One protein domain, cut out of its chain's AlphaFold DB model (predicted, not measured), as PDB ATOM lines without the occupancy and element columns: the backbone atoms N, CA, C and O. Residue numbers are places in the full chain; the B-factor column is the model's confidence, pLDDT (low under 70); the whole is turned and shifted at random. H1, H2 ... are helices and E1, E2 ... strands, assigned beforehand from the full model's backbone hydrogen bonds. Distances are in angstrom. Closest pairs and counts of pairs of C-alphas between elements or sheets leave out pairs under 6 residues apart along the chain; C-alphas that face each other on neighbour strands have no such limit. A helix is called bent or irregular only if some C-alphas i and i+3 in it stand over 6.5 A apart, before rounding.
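AT A GLANCE: This is residues 5 to 132 of the 157 residues of an uncharacterized protein of Xenorhabdus hominickii (UniProt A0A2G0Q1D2). A strongly twisted parallel sheet of five strands, E5, E4, E1, E6 and E7, has helix H1 packed over one face, and a second helix, H2, packs on H1 without being on the sheet. The hairpin of E2 and E3 reaches away from H1 and H2 and, with its turn at Val 21, makes one end of the long axis. The printed part has 128 residues with two named helices and eight named strands, in the order E1, E2, E3, E4, E5, E6, H1, E7, H2, E8; the class is mixed, helices and strands, with under half of the residues in named elements. The whole is compact, with a radius of gyration of the C-alphas of 15.5 A, and elongated in outline, spanning 50 by 32 by 26 A.

IN THESE COORDINATES: E1 is residues 5 to 7, 6.1 A from first to last C-alpha, and begins at C-alpha 5 at (41.550, 8.366, 124.765). E2 is residues 13 to 16, 10.2 A, and E3 is residues 26 to 29, 9.7 A. E4, residues 35 to 39, measures 12.9 A, and E5, residues 57 to 60, measures 9.1 A. E6 covers residues 77 to 81 over 13.7 A. H1 is residues 87 to 96, 14.3 A long, with C-alpha 87 at (46.832, 16.714, 110.024). E7 is residues 105 to 109, 12.8 A, followed by H2, residues 113 to 126, 20.4 A. E8, residues 128 to 132, measures 12.2 A and ends at C-alpha 132 at (26.904, 8.013, 111.121).

HOW THE PARTS SIT: In the five-stranded sheet the order is E5, E4, E1, E6, E7, with E5 and E7 as edge strands. E1 and E6 are parallel at 24 degrees, with N 7 and O 79 within hydrogen-bond range at 2.8 A. On the other side of E1, E4 is parallel to it at 25 degrees, with N 6 and O 35 at 2.8 A. E5 and E4 are parallel at 38 degrees, with N 58 and O 36 at 2.8 A. E6 and E7 are parallel at 11 degrees, with N 107 and O 78 at 2.8 A. E6, H1 and E7 form a strand-helix-strand unit, two parallel neighbour strands with a helix between, and its crossover is right-handed. H1 is on the sheet at a height over the sheet of 10.6 A; it lies over E6 and runs along the strands, at 4 degrees to E6 on the local plane. The closest C-alphas of H1 and E6 are those of Ile 93 and Ile 78, 7.5 A apart. H1 and H2 touch, the closest C-alphas being those of Ala 90 and Phe 119 at 6.0 A, and run the same way at a steep tilt of 45 degrees. H2 is not on the sheet and is irregular, but only just: C-alphas 122 and 125 are 6.7 A apart. Every O i to N i+4 pair is within hydrogen-bond range in H1, and 7 of 10 are in H2. E8 pairs with no named strand; it is near E7, and its closest C-alpha to H2 is that of Val 129, 6.5 A from that of Thr 123. E2 and E3 form an antiparallel hairpin at 163 degrees, with N 27 and O 15 within hydrogen-bond range at 2.8 A. E2 is apart from E1, H1 and H2, for instance.

THE WHOLE: The two C-alphas farthest apart are those of Val 21 and Asp 125, at 50.7 A. The printed part has no cut. The long links are E4 to E5, residues 40 to 56, and E5 to E6, residues 61 to 76. The mean pLDDT of the printed part is 91.8; residues 19, 21 to 24 and 83 are under 70.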
ATOM      1  N   LEU A   5      40.554   7.345 125.066       98.38
ATOM      2  CA  LEU A   5      41.550   8.366 124.765       98.38
ATOM      3  C   LEU A   5      40.823   9.654 124.373       98.38
ATOM      4  O   LEU A   5      40.230   9.716 123.296       98.38
ATOM      5  N   ASP A   6      40.844  10.660 125.240       97.69
ATOM      6  CA  ASP A   6      40.199  11.949 124.985       97.69
ATOM      7  C   ASP A   6      41.235  12.946 124.463       97.69
ATOM      8  O   ASP A   6      42.078  13.464 125.202       97.69
ATOM      9  N   VAL A   7      41.220  13.165 123.149       97.38
ATOM     10  CA  VAL A   7      42.176  14.025 122.458       97.38
ATOM     11  C   VAL A   7      41.794  15.478 122.670       97.38
ATOM     12  O   VAL A   7      40.670  15.888 122.377       97.38
ATOM     13  N   TRP A   8      42.749  16.245 123.196       96.00
ATOM     14  CA  TRP A   8      42.531  17.589 123.735       96.00
ATOM     15  C   TRP A   8      41.566  17.609 124.924       96.00
ATOM     16  O   TRP A   8      40.990  18.645 125.253       96.00
ATOM     17  N   GLY A   9      41.421  16.461 125.590       96.12
ATOM     18  CA  GLY A   9      40.598  16.297 126.775       96.12
ATOM     19  C   GLY A   9      41.148  17.055 127.982       96.12
ATOM     20  O   GLY A   9      42.350  17.298 128.123       96.12
ATOM     21  N   GLU A  10      40.242  17.420 128.882       96.19
ATOM     22  CA  GLU A  10      40.544  18.085 130.157       96.19
ATOM     23  C   GLU A  10      39.974  17.295 131.350       96.19
ATOM     24  O   GLU A  10      39.863  17.803 132.468       96.19
ATOM     25  N   GLY A  11      39.593  16.035 131.117       95.62
ATOM     26  CA  GLY A  11      38.778  15.241 132.028       95.62
ATOM     27  C   GLY A  11      37.304  15.651 132.017       95.62
ATOM     28  O   GLY A  11      36.857  16.485 131.227       95.62
ATOM     29  N   ARG A  12      36.516  15.037 132.908       96.25
ATOM     30  CA  ARG A  12      35.084  15.336 133.012       96.25
ATOM     31  C   ARG A  12      34.847  16.703 133.647       96.25
ATOM     32  O   ARG A  12      35.185  16.924 134.810       96.25
ATOM     33  N   ILE A  13      34.186  17.581 132.902       94.88
ATOM     34  CA  ILE A  13      33.774  18.912 133.345       94.88
ATOM     35  C   ILE A  13      32.250  18.978 133.311       94.88
ATOM     36  O   ILE A  13      31.622  18.604 132.324       94.88
ATOM     37  N   VAL A  14      31.664  19.475 134.401       93.69
ATOM     38  CA  VAL A  14      30.227  19.738 134.523       93.69
ATOM     39  C   VAL A  14      30.046  21.208 134.882       93.69
ATOM     40  O   VAL A  14      30.557  21.671 135.906       93.69
ATOM     41  N   VAL A  15      29.356  21.956 134.023       90.25
ATOM     42  CA  VAL A  15      29.098  23.393 134.192       90.25
ATOM     43  C   VAL A  15      27.598  23.642 134.170       90.25
ATOM     44  O   VAL A  15      26.929  23.264 133.217       90.25
ATOM     45  N   LYS A  16      27.059  24.339 135.170       86.31
ATOM     46  CA  LYS A  16      25.661  24.792 135.127       86.31
ATOM     47  C   LYS A  16      25.514  25.916 134.099       86.31
ATOM     48  O   LYS A  16      26.245  26.902 134.178       86.31
ATOM     49  N   LYS A  17      24.557  25.815 133.168       77.25
ATOM     50  CA  LYS A  17      24.265  26.884 132.184       77.25
ATOM     51  C   LYS A  17      23.732  28.164 132.830       77.25
ATOM     52  O   LYS A  17      23.772  29.234 132.234       77.25
ATOM     53  N   CYS A  18      23.208  28.049 134.037       71.50
ATOM     54  CA  CYS A  18      22.400  29.052 134.706       71.50
ATOM     55  C   CYS A  18      22.753  29.076 136.196       71.50
ATOM     56  O   CYS A  18      22.999  28.046 136.818       71.50
ATOM     57  N   GLN A  19      22.760  30.271 136.784       66.38
ATOM     58  CA  GLN A  19      23.082  30.456 138.205       66.38
ATOM     59  C   GLN A  19      21.883  30.188 139.132       66.38
ATOM     60  O   GLN A  19      22.033  30.175 140.352       66.38
ATOM     61  N   SER A  20      20.691  29.969 138.570       72.00
ATOM     62  CA  SER A  20      19.487  29.648 139.338       72.00
ATOM     63  C   SER A  20      19.525  28.205 139.836       72.00
ATOM     64  O   SER A  20      19.737  27.281 139.054       72.00
ATOM     65  N   VAL A  21      19.224  27.998 141.120       64.12
ATOM     66  CA  VAL A  21      19.082  26.661 141.729       64.12
ATOM     67  C   VAL A  21      17.937  25.834 141.133       64.12
ATOM     68  O   VAL A  21      17.904  24.623 141.319       64.12
ATOM     69  N   PHE A  22      17.017  26.472 140.407       66.50
ATOM     70  CA  PHE A  22      15.876  25.816 139.760       66.50
ATOM     71  C   PHE A  22      16.157  25.368 138.326       66.50
ATOM     72  O   PHE A  22      15.304  24.741 137.705       66.50
ATOM     73  N   CYS A  23      17.322  25.704 137.783       60.62
ATOM     74  CA  CYS A  23      17.680  25.366 136.423       60.62
ATOM     75  C   CYS A  23      18.678  24.200 136.446       60.62
ATOM     76  O   CYS A  23      19.756  24.283 137.035       60.62
ATOM     77  N   GLN A  24      18.242  23.079 135.872       65.00
ATOM     78  CA  GLN A  24      18.957  21.799 135.871       65.00
ATOM     79  C   GLN A  24      19.832  21.617 134.625       65.00
ATOM     80  O   GLN A  24      20.399  20.549 134.421       65.00
ATOM     81  N   ASP A  25      19.943  22.648 133.787       80.62
ATOM     82  CA  ASP A  25      20.713  22.569 132.556       80.62
ATOM     83  C   ASP A  25      22.210  22.582 132.865       80.62
ATOM     84  O   ASP A  25      22.788  23.598 133.273       80.62
ATOM     85  N   GLU A  26      22.848  21.445 132.621       88.44
ATOM     86  CA  GLU A  26      24.288  21.268 132.728       88.44
ATOM     87  C   GLU A  26      24.899  21.079 131.336       88.44
ATOM     88  O   GLU A  26      24.314  20.465 130.445       88.44
ATOM     89  N   ILE A  27      26.086  21.647 131.142       91.19
ATOM     90  CA  ILE A  27      26.985  21.319 130.041       91.19
ATOM     91  C   ILE A  27      27.994  20.332 130.596       91.19
ATOM     92  O   ILE A  27      28.747  20.654 131.519       91.19
ATOM     93  N   VAL A  28      28.008  19.147 130.005       94.12
ATOM     94  CA  VAL A  28      28.905  18.064 130.369       94.12
ATOM     95  C   VAL A  28      29.875  17.803 129.226       94.12
ATOM     96  O   VAL A  28      29.460  17.581 128.092       94.12
ATOM     97  N   THR A  29      31.174  17.808 129.515       94.88
ATOM     98  CA  THR A  29      32.224  17.511 128.530       94.88
ATOM     99  C   THR A  29      33.250  16.556 129.109       94.88
ATOM    100  O   THR A  29      33.470  16.548 130.321       94.88
ATOM    101  N   GLY A  30      33.904  15.788 128.238       95.38
ATOM    102  CA  GLY A  30      34.906  14.809 128.645       95.38
ATOM    103  C   GLY A  30      34.328  13.650 129.459       95.38
ATOM    104  O   GLY A  30      33.136  13.579 129.785       95.38
ATOM    105  N   PHE A  31      35.207  12.712 129.800       96.12
ATOM    106  CA  PHE A  31      34.820  11.430 130.384       96.12
ATOM    107  C   PHE A  31      35.564  11.159 131.693       96.12
ATOM    108  O   PHE A  31      36.718  11.566 131.858       96.12
ATOM    109  N   PRO A  32      34.917  10.482 132.661       92.25
ATOM    110  CA  PRO A  32      35.600  10.098 133.881       92.25
ATOM    111  C   PRO A  32      36.642   9.020 133.554       92.25
ATOM    112  O   PRO A  32      36.348   8.066 132.839       92.25
ATOM    113  N   ASN A  33      37.848   9.159 134.107       90.62
ATOM    114  CA  ASN A  33      38.970   8.221 133.944       90.62
ATOM    115  C   ASN A  33      39.527   8.066 132.515       90.62
ATOM    116  O   ASN A  33      40.319   7.155 132.291       90.62
ATOM    117  N   ALA A  34      39.164   8.937 131.569       97.25
ATOM    118  CA  ALA A  34      39.827   8.969 130.266       97.25
ATOM    119  C   ALA A  34      41.322   9.264 130.426       97.25
ATOM    120  O   ALA A  34      41.714   9.951 131.372       97.25
ATOM    121  N   ILE A  35      42.133   8.785 129.486       98.12
ATOM    122  CA  ILE A  35      43.480   9.314 129.287       98.12
ATOM    123  C   ILE A  35      43.337  10.539 128.397       98.12
ATOM    124  O   ILE A  35      42.819  10.453 127.284       98.12
ATOM    125  N   ASN A  36      43.737  11.690 128.922       97.75
ATOM    126  CA  ASN A  36      43.554  12.972 128.260       97.75
ATOM    127  C   ASN A  36      44.850  13.341 127.546       97.75
ATOM    128  O   ASN A  36      45.871  13.529 128.204       97.75
ATOM    129  N   ILE A  37      44.824  13.459 126.220       97.69
ATOM    130  CA  ILE A  37      45.953  14.022 125.476       97.69
ATOM    131  C   ILE A  37      45.833  15.537 125.529       97.69
ATOM    132  O   ILE A  37      44.831  16.083 125.078       97.69
ATOM    133  N   ASN A  38      46.838  16.228 126.057       97.00
ATOM    134  CA  ASN A  38      46.864  17.689 126.047       97.00
ATOM    135  C   ASN A  38      48.287  18.236 126.180       97.00
ATOM    136  O   ASN A  38      49.215  17.473 126.454       97.00
ATOM    137  N   LYS A  39      48.484  19.545 125.988       95.38
ATOM    138  CA  LYS A  39      49.800  20.145 126.239       95.38
ATOM    139  C   LYS A  39      50.219  19.952 127.691       95.38
ATOM    140  O   LYS A  39      49.395  20.027 128.599       95.38
ATOM    141  N   PHE A  40      51.512  19.715 127.903       95.69
ATOM    142  CA  PHE A  40      52.079  19.427 129.226       95.69
ATOM    143  C   PHE A  40      51.790  20.512 130.281       95.69
ATOM    144  O   PHE A  40      51.720  20.215 131.472       95.69
ATOM    145  N   ASP A  41      51.631  21.765 129.855       94.88
ATOM    146  CA  ASP A  41      51.349  22.923 130.702       94.88
ATOM    147  C   ASP A  41      49.864  23.321 130.727       94.88
ATOM    148  O   ASP A  41      49.481  24.201 131.508       94.88
ATOM    149  N   GLN A  42      49.011  22.654 129.941       96.44
ATOM    150  CA  GLN A  42      47.582  22.937 129.900       96.44
ATOM    151  C   GLN A  42      46.929  22.622 131.252       96.44
ATOM    152  O   GLN A  42      47.142  21.575 131.871       96.44
ATOM    153  N   LYS A  43      46.078  23.546 131.699       97.25
ATOM    154  CA  LYS A  43      45.196  23.374 132.860       97.25
ATOM    155  C   LYS A  43      43.756  23.232 132.401       97.25
ATOM    156  O   LYS A  43      43.402  23.665 131.310       97.25
ATOM    157  N   ILE A  44      42.912  22.702 133.279       97.31
ATOM    158  CA  ILE A  44      41.464  22.664 133.060       97.31
ATOM    159  C   ILE A  44      40.965  24.089 132.772       97.31
ATOM    160  O   ILE A  44      41.174  25.006 133.575       97.31
ATOM    161  N   SER A  45      40.307  24.284 131.631       93.75
ATOM    162  CA  SER A  45      39.939  25.606 131.116       93.75
ATOM    163  C   SER A  45      38.642  26.149 131.720       93.75
ATOM    164  O   SER A  45      38.452  27.371 131.803       93.75
ATOM    165  N   ASN A  46      37.749  25.260 132.171       91.88
ATOM    166  CA  ASN A  46      36.399  25.619 132.595       91.88
ATOM    167  C   ASN A  46      35.861  24.766 133.761       91.88
ATOM    168  O   ASN A  46      36.419  23.741 134.144       91.88
ATOM    169  N   GLY A  47      34.740  25.209 134.329       91.62
ATOM    170  CA  GLY A  47      34.035  24.539 135.411       91.62
ATOM    171  C   GLY A  47      34.704  24.679 136.785       91.62
ATOM    172  O   GLY A  47      35.643  25.458 136.960       91.62
ATOM    173  N   PRO A  48      34.216  23.932 137.790       90.88
ATOM    174  CA  PRO A  48      34.631  24.085 139.190       90.88
ATOM    175  C   PRO A  48      36.115  23.806 139.460       90.88
ATOM    176  O   PRO A  48      36.657  24.243 140.472       90.88
ATOM    177  N   ASN A  49      36.768  23.064 138.566       94.62
ATOM    178  CA  ASN A  49      38.173  22.677 138.677       94.62
ATOM    179  C   ASN A  49      39.097  23.500 137.771       94.62
ATOM    180  O   ASN A  49      40.253  23.123 137.595       94.62
ATOM    181  N   LYS A  50      38.617  24.618 137.215       96.75
ATOM    182  CA  LYS A  50      39.422  25.507 136.375       96.75
ATOM    183  C   LYS A  50      40.759  25.864 137.039       96.75
ATOM    184  O   LYS A  50      40.804  26.208 138.218       96.75
ATOM    185  N   GLY A  51      41.836  25.805 136.258       97.50
ATOM    186  CA  GLY A  51      43.200  26.111 136.697       97.50
ATOM    187  C   GLY A  51      43.923  24.962 137.405       97.50
ATOM    188  O   GLY A  51      45.119  25.083 137.660       97.50
ATOM    189  N   LYS A  52      43.241  23.848 137.697       97.88
ATOM    190  CA  LYS A  52      43.881  22.630 138.207       97.88
ATOM    191  C   LYS A  52      44.500  21.812 137.072       97.88
ATOM    192  O   LYS A  52      44.204  22.029 135.895       97.88
ATOM    193  N   ASP A  53      45.345  20.861 137.457       97.94
ATOM    194  CA  ASP A  53      45.939  19.883 136.548       97.94
ATOM    195  C   ASP A  53      44.867  19.012 135.888       97.94
ATOM    196  O   ASP A  53      43.864  18.655 136.515       97.94
ATOM    197  N   ILE A  54      45.096  18.660 134.621       98.19
ATOM    198  CA  ILE A  54      44.246  17.721 133.890       98.19
ATOM    199  C   ILE A  54      44.461  16.312 134.472       98.19
ATOM    200  O   ILE A  54      45.604  15.854 134.557       98.19
ATOM    201  N   PRO A  55      43.396  15.600 134.883       97.56
ATOM    202  CA  PRO A  55      43.525  14.241 135.399       97.56
ATOM    203  C   PRO A  55      43.960  13.276 134.291       97.56
ATOM    204  O   PRO A  55      43.508  13.398 133.154       97.56
ATOM    205  N   ASN A  56      44.788  12.282 134.627       96.75
ATOM    206  CA  ASN A  56      45.272  11.263 133.680       96.75
ATOM    207  C   ASN A  56      45.830  11.869 132.374       96.75
ATOM    208  O   ASN A  56      45.552  11.375 131.279       96.75
ATOM    209  N   LEU A  57      46.561  12.979 132.493       97.81
ATOM    210  CA  LEU A  57      47.188  13.649 131.360       97.81
ATOM    211  C   LEU A  57      48.281  12.754 130.761       97.81
ATOM    212  O   LEU A  57      49.227  12.379 131.450       97.81
ATOM    213  N   SER A  58      48.166  12.475 129.468       97.94
ATOM    214  CA  SER A  58      49.258  12.002 128.622       97.94
ATOM    215  C   SER A  58      49.754  13.208 127.816       97.94
ATOM    216  O   SER A  58      49.106  13.605 126.841       97.94
ATOM    217  N   PRO A  59      50.837  13.864 128.258       97.38
ATOM    218  CA  PRO A  59      51.212  15.171 127.749       97.38
ATOM    219  C   PRO A  59      51.799  15.099 126.337       97.38
ATOM    220  O   PRO A  59      52.479  14.143 125.975       97.38
ATOM    221  N   VAL A  60      51.606  16.170 125.571       96.50
ATOM    222  CA  VAL A  60      52.312  16.429 124.310       96.50
ATOM    223  C   VAL A  60      52.970  17.805 124.335       96.50
ATOM    224  O   VAL A  60      52.643  18.660 125.161       96.50
ATOM    225  N   ASN A  61      53.889  18.034 123.400       92.62
ATOM    226  CA  ASN A  61      54.605  19.306 123.286       92.62
ATOM    227  C   ASN A  61      53.939  20.294 122.313       92.62
ATOM    228  O   ASN A  61      54.155  21.500 122.424       92.62
ATOM    229  N   ASP A  62      53.127  19.805 121.374       90.75
ATOM    230  CA  ASP A  62      52.615  20.593 120.254       90.75
ATOM    231  C   ASP A  62      51.194  20.162 119.844       90.75
ATOM    232  O   ASP A  62      50.818  19.012 120.061       90.75
ATOM    233  N   TYR A  63      50.401  21.088 119.290       88.94
ATOM    234  CA  TYR A  63      49.037  20.813 118.803       88.94
ATOM    235  C   TYR A  63      48.982  20.556 117.286       88.94
ATOM    236  O   TYR A  63      48.065  19.892 116.799       88.94
ATOM    237  N   ASP A  64      49.954  21.052 116.523       89.62
ATOM    238  CA  ASP A  64      50.006  20.907 115.070       89.62
ATOM    239  C   ASP A  64      50.629  19.565 114.668       89.62
ATOM    240  O   ASP A  64      50.104  18.875 113.790       89.62
ATOM    241  N   TYR A  65      51.694  19.164 115.367       92.94
ATOM    242  CA  TYR A  65      52.434  17.915 115.177       92.94
ATOM    243  C   TYR A  65      52.647  17.179 116.509       92.94
ATOM    244  O   TYR A  65      53.791  16.989 116.941       92.94
ATOM    245  N   PRO A  66      51.565  16.778 117.201       95.19
ATOM    246  CA  PRO A  66      51.704  16.011 118.426       95.19
ATOM    247  C   PRO A  66      52.348  14.650 118.166       95.19
ATOM    248  O   PRO A  66      52.214  14.071 117.091       95.19
ATOM    249  N   VAL A  67      52.991  14.119 119.204       96.38
ATOM    250  CA  VAL A  67      53.373  12.708 119.295       96.38
ATOM    251  C   VAL A  67      52.751  12.178 120.575       96.38
ATOM    252  O   VAL A  67      53.118  12.614 121.666       96.38
ATOM    253  N   PHE A  68      51.770  11.296 120.443       97.06
ATOM    254  CA  PHE A  68      51.107  10.664 121.571       97.06
ATOM    255  C   PHE A  68      52.034   9.585 122.130       97.06
ATOM    256  O   PHE A  68      52.475   8.704 121.386       97.06
ATOM    257  N   ASP A  69      52.273   9.601 123.443       96.38
ATOM    258  CA  ASP A  69      52.966   8.521 124.160       96.38
ATOM    259  C   ASP A  69      52.040   7.305 124.345       96.38
ATOM    260  O   ASP A  69      51.683   6.888 125.444       96.38
ATOM    261  N   ILE A  70      51.544   6.807 123.216       97.38
ATOM    262  CA  ILE A  70      50.513   5.786 123.107       97.38
ATOM    263  C   ILE A  70      50.930   4.826 121.987       97.38
ATOM    264  O   ILE A  70      51.218   5.286 120.876       97.38
ATOM    265  N   PRO A  71      50.957   3.503 122.228       96.94
ATOM    266  CA  PRO A  71      51.304   2.532 121.198       96.94
ATOM    267  C   PRO A  71      50.317   2.528 120.026       96.94
ATOM    268  O   PRO A  71      49.126   2.808 120.187       96.94
ATOM    269  N   ASP A  72      50.796   2.143 118.849       97.12
ATOM    270  CA  ASP A  72      49.956   1.919 117.671       97.12
ATOM    271  C   ASP A  72      48.833   0.912 117.967       97.12
ATOM    272  O   ASP A  72      49.026  -0.061 118.699       97.12
ATOM    273  N   ASN A  73      47.664   1.118 117.353       95.50
ATOM    274  CA  ASN A  73      46.499   0.227 117.428       95.50
ATOM    275  C   ASN A  73      46.027  -0.140 118.853       95.50
ATOM    276  O   ASN A  73      45.407  -1.191 119.037       95.50
ATOM    277  N   SER A  74      46.317   0.680 119.861       95.19
ATOM    278  CA  SER A  74      46.072   0.339 121.267       95.19
ATOM    279  C   SER A  74      44.737   0.839 121.820       95.19
ATOM    280  O   SER A  74      44.270   0.297 122.819       95.19
ATOM    281  N   TYR A  75      44.077   1.810 121.174       96.69
ATOM    282  CA  TYR A  75      42.837   2.393 121.695       96.69
ATOM    283  C   TYR A  75      41.607   2.053 120.871       96.69
ATOM    284  O   TYR A  75      41.500   2.344 119.679       96.69
ATOM    285  N   LYS A  76      40.623   1.482 121.564       96.00
ATOM    286  CA  LYS A  76      39.319   1.137 121.000       96.00
ATOM    287  C   LYS A  76      38.400   2.348 120.863       96.00
ATOM    288  O   LYS A  76      37.636   2.421 119.903       96.00
ATOM    289  N   TYR A  77      38.441   3.264 121.828       98.00
ATOM    290  CA  TYR A  77      37.557   4.423 121.876       98.00
ATOM    291  C   TYR A  77      38.373   5.702 121.964       98.00
ATOM    292  O   TYR A  77      39.156   5.881 122.897       98.00
ATOM    293  N   ILE A  78      38.179   6.577 120.983       98.25
ATOM    294  CA  ILE A  78      38.855   7.871 120.900       98.25
ATOM    295  C   ILE A  78      37.795   8.957 120.801       98.25
ATOM    296  O   ILE A  78      36.843   8.819 120.031       98.25
ATOM    297  N   THR A  79      37.948  10.027 121.569       97.75
ATOM    298  CA  THR A  79      37.040  11.173 121.565       97.75
ATOM    299  C   THR A  79      37.804  12.457 121.264       97.75
ATOM    300  O   THR A  79      38.992  12.552 121.556       97.75
ATOM    301  N   LEU A  80      37.142  13.436 120.647       96.44
ATOM    302  CA  LEU A  80      37.676  14.790 120.475       96.44
ATOM    303  C   LEU A  80      36.522  15.792 120.479       96.44
ATOM    304  O   LEU A  80      35.541  15.614 119.747       96.44
ATOM    305  N   LYS A  81      36.662  16.855 121.280       93.25
ATOM    306  CA  LYS A  81      35.697  17.957 121.362       93.25
ATOM    307  C   LYS A  81      36.209  19.214 120.676       93.25
ATOM    308  O   LYS A  81      37.207  19.759 121.131       93.25
ATOM    309  N   GLY A  82      35.457  19.743 119.707       77.50
ATOM    310  CA  GLY A  82      35.452  21.166 119.317       77.50
ATOM    311  C   GLY A  82      36.794  21.879 119.095       77.50
ATOM    312  O   GLY A  82      36.842  23.105 119.181       77.50
ATOM    313  N   ALA A  83      37.872  21.144 118.840       69.50
ATOM    314  CA  ALA A  83      39.220  21.666 118.687       69.50
ATOM    315  C   ALA A  83      39.660  21.529 117.226       69.50
ATOM    316  O   ALA A  83      39.230  20.581 116.558       69.50
ATOM    317  N   PRO A  84      40.514  22.439 116.724       72.38
ATOM    318  CA  PRO A  84      41.050  22.309 115.380       72.38
ATOM    319  C   PRO A  84      41.787  20.972 115.262       72.38
ATOM    320  O   PRO A  84      42.733  20.694 115.999       72.38
ATOM    321  N   LEU A  85      41.330  20.132 114.337       88.94
ATOM    322  CA  LEU A  85      41.986  18.872 114.031       88.94
ATOM    323  C   LEU A  85      43.020  19.112 112.935       88.94
ATOM    324  O   LEU A  85      42.703  19.177 111.747       88.94
ATOM    325  N   THR A  86      44.274  19.238 113.349       91.94
ATOM    326  CA  THR A  86      45.413  19.326 112.435       91.94
ATOM    327  C   THR A  86      45.695  17.970 111.788       91.94
ATOM    328  O   THR A  86      45.295  16.922 112.302       91.94
ATOM    329  N   GLN A  87      46.415  17.968 110.664       92.38
ATOM    330  CA  GLN A  87      46.832  16.714 110.024       92.38
ATOM    331  C   GLN A  87      47.704  15.862 110.958       92.38
ATOM    332  O   GLN A  87      47.533  14.648 110.995       92.38
ATOM    333  N   GLY A  88      48.591  16.476 111.751       93.94
ATOM    334  CA  GLY A  88      49.392  15.751 112.740       93.94
ATOM    335  C   GLY A  88      48.520  15.058 113.786       93.94
ATOM    336  O   GLY A  88      48.679  13.864 114.026       93.94
ATOM    337  N   THR A  89      47.520  15.761 114.324       95.00
ATOM    338  CA  THR A  89      46.561  15.166 115.270       95.00
ATOM    339  C   THR A  89      45.766  14.024 114.636       95.00
ATOM    340  O   THR A  89      45.596  12.972 115.247       95.00
ATOM    341  N   ALA A  90      45.285  14.205 113.404       95.00
ATOM    342  CA  ALA A  90      44.548  13.171 112.685       95.00
ATOM    343  C   ALA A  90      45.404  11.919 112.428       95.00
ATOM    344  O   ALA A  90      44.916  10.806 112.627       95.00
ATOM    345  N   ASN A  91      46.676  12.090 112.049       95.69
ATOM    346  CA  ASN A  91      47.628  10.989 111.886       95.69
ATOM    347  C   ASN A  91      47.807  10.207 113.189       95.69
ATOM    348  O   ASN A  91      47.711   8.982 113.177       95.69
ATOM    349  N   GLU A  92      48.004  10.899 114.310       97.06
ATOM    350  CA  GLU A  92      48.164  10.246 115.608       97.06
ATOM    351  C   GLU A  92      46.895   9.506 116.042       97.06
ATOM    352  O   GLU A  92      46.978   8.354 116.462       97.06
ATOM    353  N   ILE A  93      45.710  10.104 115.853       96.88
ATOM    354  CA  ILE A  93      44.424   9.431 116.094       96.88
ATOM    355  C   ILE A  93      44.331   8.139 115.276       96.88
ATOM    356  O   ILE A  93      44.014   7.087 115.826       96.88
ATOM    357  N   LEU A  94      44.624   8.191 113.974       96.50
ATOM    358  CA  LEU A  94      44.549   7.024 113.088       96.50
ATOM    359  C   LEU A  94      45.633   5.974 113.382       96.50
ATOM    360  O   LEU A  94      45.408   4.786 113.141       96.50
ATOM    361  N   ARG A  95      46.797   6.386 113.896       96.94
ATOM    362  CA  ARG A  95      47.892   5.495 114.304       96.94
ATOM    363  C   ARG A  95      47.521   4.684 115.543       96.94
ATOM    364  O   ARG A  95      47.723   3.471 115.562       96.94
ATOM    365  N   VAL A  96      46.984   5.340 116.571       97.50
ATOM    366  CA  VAL A  96      46.667   4.695 117.858       97.50
ATOM    367  C   VAL A  96      45.318   3.978 117.846       97.50
ATOM    368  O   VAL A  96      45.083   3.102 118.681       97.50
ATOM    369  N   PHE A  97      44.430   4.320 116.910       97.44
ATOM    370  CA  PHE A  97      43.126   3.685 116.787       97.44
ATOM    371  C   PHE A  97      43.241   2.199 116.447       97.44
ATOM    372  O   PHE A  97      43.959   1.795 115.534       97.44
ATOM    373  N   CYS A  98      42.499   1.374 117.185       93.69
ATOM    374  CA  CYS A  98      42.438  -0.062 116.972       93.69
ATOM    375  C   CYS A  98      41.947  -0.385 115.553       93.69
ATOM    376  O   CYS A  98      40.825  -0.045 115.173       93.69
ATOM    377  N   LYS A  99      42.787  -1.093 114.791       91.69
ATOM    378  CA  LYS A  99      42.510  -1.506 113.407       91.69
ATOM    379  C   LYS A  99      41.725  -2.813 113.298       91.69
ATOM    380  O   LYS A  99      41.543  -3.328 112.201       91.69
ATOM    381  N   GLU A 100      41.276  -3.374 114.421       92.69
ATOM    382  CA  GLU A 100      40.390  -4.532 114.393       92.69
ATOM    383  C   GLU A 100      39.028  -4.116 113.803       92.69
ATOM    384  O   GLU A 100      38.351  -3.244 114.371       92.69
ATOM    385  N   PRO A 101      38.609  -4.713 112.671       91.00
ATOM    386  CA  PRO A 101      37.389  -4.318 111.983       91.00
ATOM    387  C   PRO A 101      36.163  -4.357 112.891       91.00
ATOM    388  O   PRO A 101      35.914  -5.329 113.601       91.00
ATOM    389  N   ASN A 102      35.354  -3.302 112.838       88.12
ATOM    390  CA  ASN A 102      34.115  -3.124 113.596       88.12
ATOM    391  C   ASN A 102      34.259  -3.095 115.127       88.12
ATOM    392  O   ASN A 102      33.242  -2.906 115.804       88.12
ATOM    393  N   PHE A 103      35.469  -3.187 115.683       91.00
ATOM    394  CA  PHE A 103      35.676  -3.268 117.127       91.00
ATOM    395  C   PHE A 103      35.653  -1.894 117.809       91.00
ATOM    396  O   PHE A 103      34.904  -1.691 118.768       91.00
ATOM    397  N   GLY A 104      36.444  -0.940 117.313       94.38
ATOM    398  CA  GLY A 104      36.593   0.399 117.892       94.38
ATOM    399  C   GLY A 104      35.679   1.464 117.293       94.38
ATOM    400  O   GLY A 104      35.093   1.267 116.226       94.38
ATOM    401  N   ARG A 105      35.557   2.605 117.978       96.94
ATOM    402  CA  ARG A 105      34.854   3.799 117.485       96.94
ATOM    403  C   ARG A 105      35.612   5.085 117.818       96.94
ATOM    404  O   ARG A 105      36.146   5.223 118.916       96.94
ATOM    405  N   ILE A 106      35.596   6.030 116.883       97.62
ATOM    406  CA  ILE A 106      36.070   7.405 117.086       97.62
ATOM    407  C   ILE A 106      34.844   8.313 117.151       97.62
ATOM    408  O   ILE A 106      33.979   8.221 116.279       97.62
ATOM    409  N   PHE A 107      34.772   9.166 118.169       97.62
ATOM    410  CA  PHE A 107      33.651  10.062 118.443       97.62
ATOM    411  C   PHE A 107      34.119  11.513 118.401       97.62
ATOM    412  O   PHE A 107      34.778  11.998 119.322       97.62
ATOM    413  N   PHE A 108      33.753  12.228 117.345       96.50
ATOM    414  CA  PHE A 108      34.022  13.657 117.233       96.50
ATOM    415  C   PHE A 108      32.755  14.436 117.516       96.50
ATOM    416  O   PHE A 108      31.756  14.253 116.824       96.50
ATOM    417  N   TYR A 109      32.791  15.297 118.527       94.56
ATOM    418  CA  TYR A 109      31.625  16.056 118.956       94.56
ATOM    419  C   TYR A 109      31.900  17.555 118.945       94.56
ATOM    420  O   TYR A 109      32.982  18.017 119.312       94.56
ATOM    421  N   ASP A 110      30.920  18.303 118.438       89.38
ATOM    422  CA  ASP A 110      31.014  19.741 118.150       89.38
ATOM    423  C   ASP A 110      32.218  20.133 117.259       89.38
ATOM    424  O   ASP A 110      32.744  21.239 117.365       89.38
ATOM    425  N   LEU A 111      32.676  19.224 116.387       90.19
ATOM    426  CA  LEU A 111      33.791  19.470 115.468       90.19
ATOM    427  C   LEU A 111      33.356  20.365 114.298       90.19
ATOM    428  O   LEU A 111      32.296  20.153 113.704       90.19
ATOM    429  N   ASP A 112      34.189  21.337 113.928       89.12
ATOM    430  CA  ASP A 112      33.910  22.208 112.790       89.12
ATOM    431  C   ASP A 112      34.044  21.472 111.440       89.12
ATOM    432  O   ASP A 112      34.694  20.428 111.307       89.12
ATOM    433  N   THR A 113      33.420  22.032 110.403       86.88
ATOM    434  CA  THR A 113      33.378  21.432 109.062       86.88
ATOM    435  C   THR A 113      34.765  21.256 108.438       86.88
ATOM    436  O   THR A 113      34.980  20.279 107.723       86.88
ATOM    437  N   ILE A 114      35.704  22.177 108.684       88.69
ATOM    438  CA  ILE A 114      37.051  22.111 108.104       88.69
ATOM    439  C   ILE A 114      37.792  20.923 108.719       88.69
ATOM    440  O   ILE A 114      38.256  20.051 107.986       88.69
ATOM    441  N   SER A 115      37.803  20.835 110.048       90.62
ATOM    442  CA  SER A 115      38.396  19.720 110.792       90.62
ATOM    443  C   SER A 115      37.777  18.366 110.411       90.62
ATOM    444  O   SER A 115      38.497  17.394 110.172       90.62
ATOM    445  N   SER A 116      36.445  18.293 110.273       88.44
ATOM    446  CA  SER A 116      35.754  17.066 109.837       88.44
ATOM    447  C   SER A 116      36.179  16.639 108.426       88.44
ATOM    448  O   SER A 116      36.428  15.455 108.179       88.44
ATOM    449  N   ASN A 117      36.319  17.590 107.499       88.81
ATOM    450  CA  ASN A 117      36.753  17.309 106.129       88.81
ATOM    451  C   ASN A 117      38.215  16.856 106.057       88.81
ATOM    452  O   ASN A 117      38.512  15.935 105.297       88.81
ATOM    453  N   ILE A 118      39.105  17.452 106.863       89.00
ATOM    454  CA  ILE A 118      40.502  17.010 106.985       89.00
ATOM    455  C   ILE A 118      40.539  15.539 107.392       89.00
ATOM    456  O   ILE A 118      41.128  14.727 106.682       89.00
ATOM    457  N   PHE A 119      39.847  15.173 108.477       92.81
ATOM    458  CA  PHE A 119      39.850  13.789 108.946       92.81
ATOM    459  C   PHE A 119      39.335  12.821 107.884       92.81
ATOM    460  O   PHE A 119      39.988  11.832 107.567       92.81
ATOM    461  N   ARG A 120      38.180  13.130 107.283       91.62
ATOM    462  CA  ARG A 120      37.563  12.289 106.248       91.62
ATOM    463  C   ARG A 120      38.500  12.072 105.064       91.62
ATOM    464  O   ARG A 120      38.600  10.945 104.588       91.62
ATOM    465  N   GLY A 121      39.213  13.113 104.633       91.19
ATOM    466  CA  GLY A 121      40.215  13.014 103.572       91.19
ATOM    467  C   GLY A 121      41.366  12.060 103.904       91.19
ATOM    468  O   GLY A 121      41.902  11.431 103.001       91.19
ATOM    469  N   MET A 122      41.705  11.906 105.185       91.75
ATOM    470  CA  MET A 122      42.798  11.044 105.651       91.75
ATOM    471  C   MET A 122      42.355   9.606 105.949       91.75
ATOM    472  O   MET A 122      43.170   8.693 105.955       91.75
ATOM    473  N   THR A 123      41.064   9.371 106.182       90.00
ATOM    474  CA  THR A 123      40.572   8.051 106.616       90.00
ATOM    475  C   THR A 123      40.630   6.949 105.547       90.00
ATOM    476  O   THR A 123      40.642   5.768 105.901       90.00
ATOM    477  N   GLY A 124      40.704   7.313 104.259       80.50
ATOM    478  CA  GLY A 124      40.642   6.370 103.132       80.50
ATOM    479  C   GLY A 124      41.739   5.303 103.157       80.50
ATOM    480  O   GLY A 124      41.438   4.117 103.033       80.50
ATOM    481  N   ASP A 125      42.981   5.710 103.420       81.81
ATOM    482  CA  ASP A 125      44.139   4.803 103.477       81.81
ATOM    483  C   ASP A 125      44.175   3.957 104.763       81.81
ATOM    484  O   ASP A 125      44.967   3.024 104.893       81.81
ATOM    485  N   HIS A 126      43.291   4.262 105.715       86.88
ATOM    486  CA  HIS A 126      43.222   3.626 107.027       86.88
ATOM    487  C   HIS A 126      41.995   2.722 107.193       86.88
ATOM    488  O   HIS A 126      41.749   2.251 108.299       86.88
ATOM    489  N   PHE A 127      41.204   2.505 106.132       89.25
ATOM    490  CA  PHE A 127      39.933   1.763 106.178       89.25
ATOM    491  C   PHE A 127      38.955   2.278 107.245       89.25
ATOM    492  O   PHE A 127      38.023   1.579 107.644       89.25
ATOM    493  N   VAL A 128      39.134   3.519 107.696       94.31
ATOM    494  CA  VAL A 128      38.224   4.171 108.628       94.31
ATOM    495  C   VAL A 128      37.124   4.835 107.811       94.31
ATOM    496  O   VAL A 128      37.380   5.486 106.804       94.31
ATOM    497  N   VAL A 129      35.872   4.656 108.213       94.31
ATOM    498  CA  VAL A 129      34.729   5.241 107.506       94.31
ATOM    499  C   VAL A 129      33.764   5.880 108.491       94.31
ATOM    500  O   VAL A 129      33.663   5.460 109.647       94.31
ATOM    501  N   LEU A 130      33.037   6.904 108.036       94.62
ATOM    502  CA  LEU A 130      31.934   7.456 108.814       94.62
ATOM    503  C   LEU A 130      30.841   6.387 108.939       94.62
ATOM    504  O   LEU A 130      30.272   5.958 107.939       94.62
ATOM    505  N   TYR A 131      30.525   6.011 110.175       94.50
ATOM    506  CA  TYR A 131      29.377   5.175 110.499       94.50
ATOM    507  C   TYR A 131      28.077   5.978 110.444       94.50
ATOM    508  O   TYR A 131      27.099   5.556 109.834       94.50
ATOM    509  N   GLY A 132      28.077   7.158 111.066       95.06
ATOM    510  CA  GLY A 132      26.904   8.013 111.121       95.06
ATOM    511  C   GLY A 132      27.117   9.261 111.963       95.06
ATOM    512  O   GLY A 132      28.207   9.515 112.478       95.06
TER     513      GLY A 132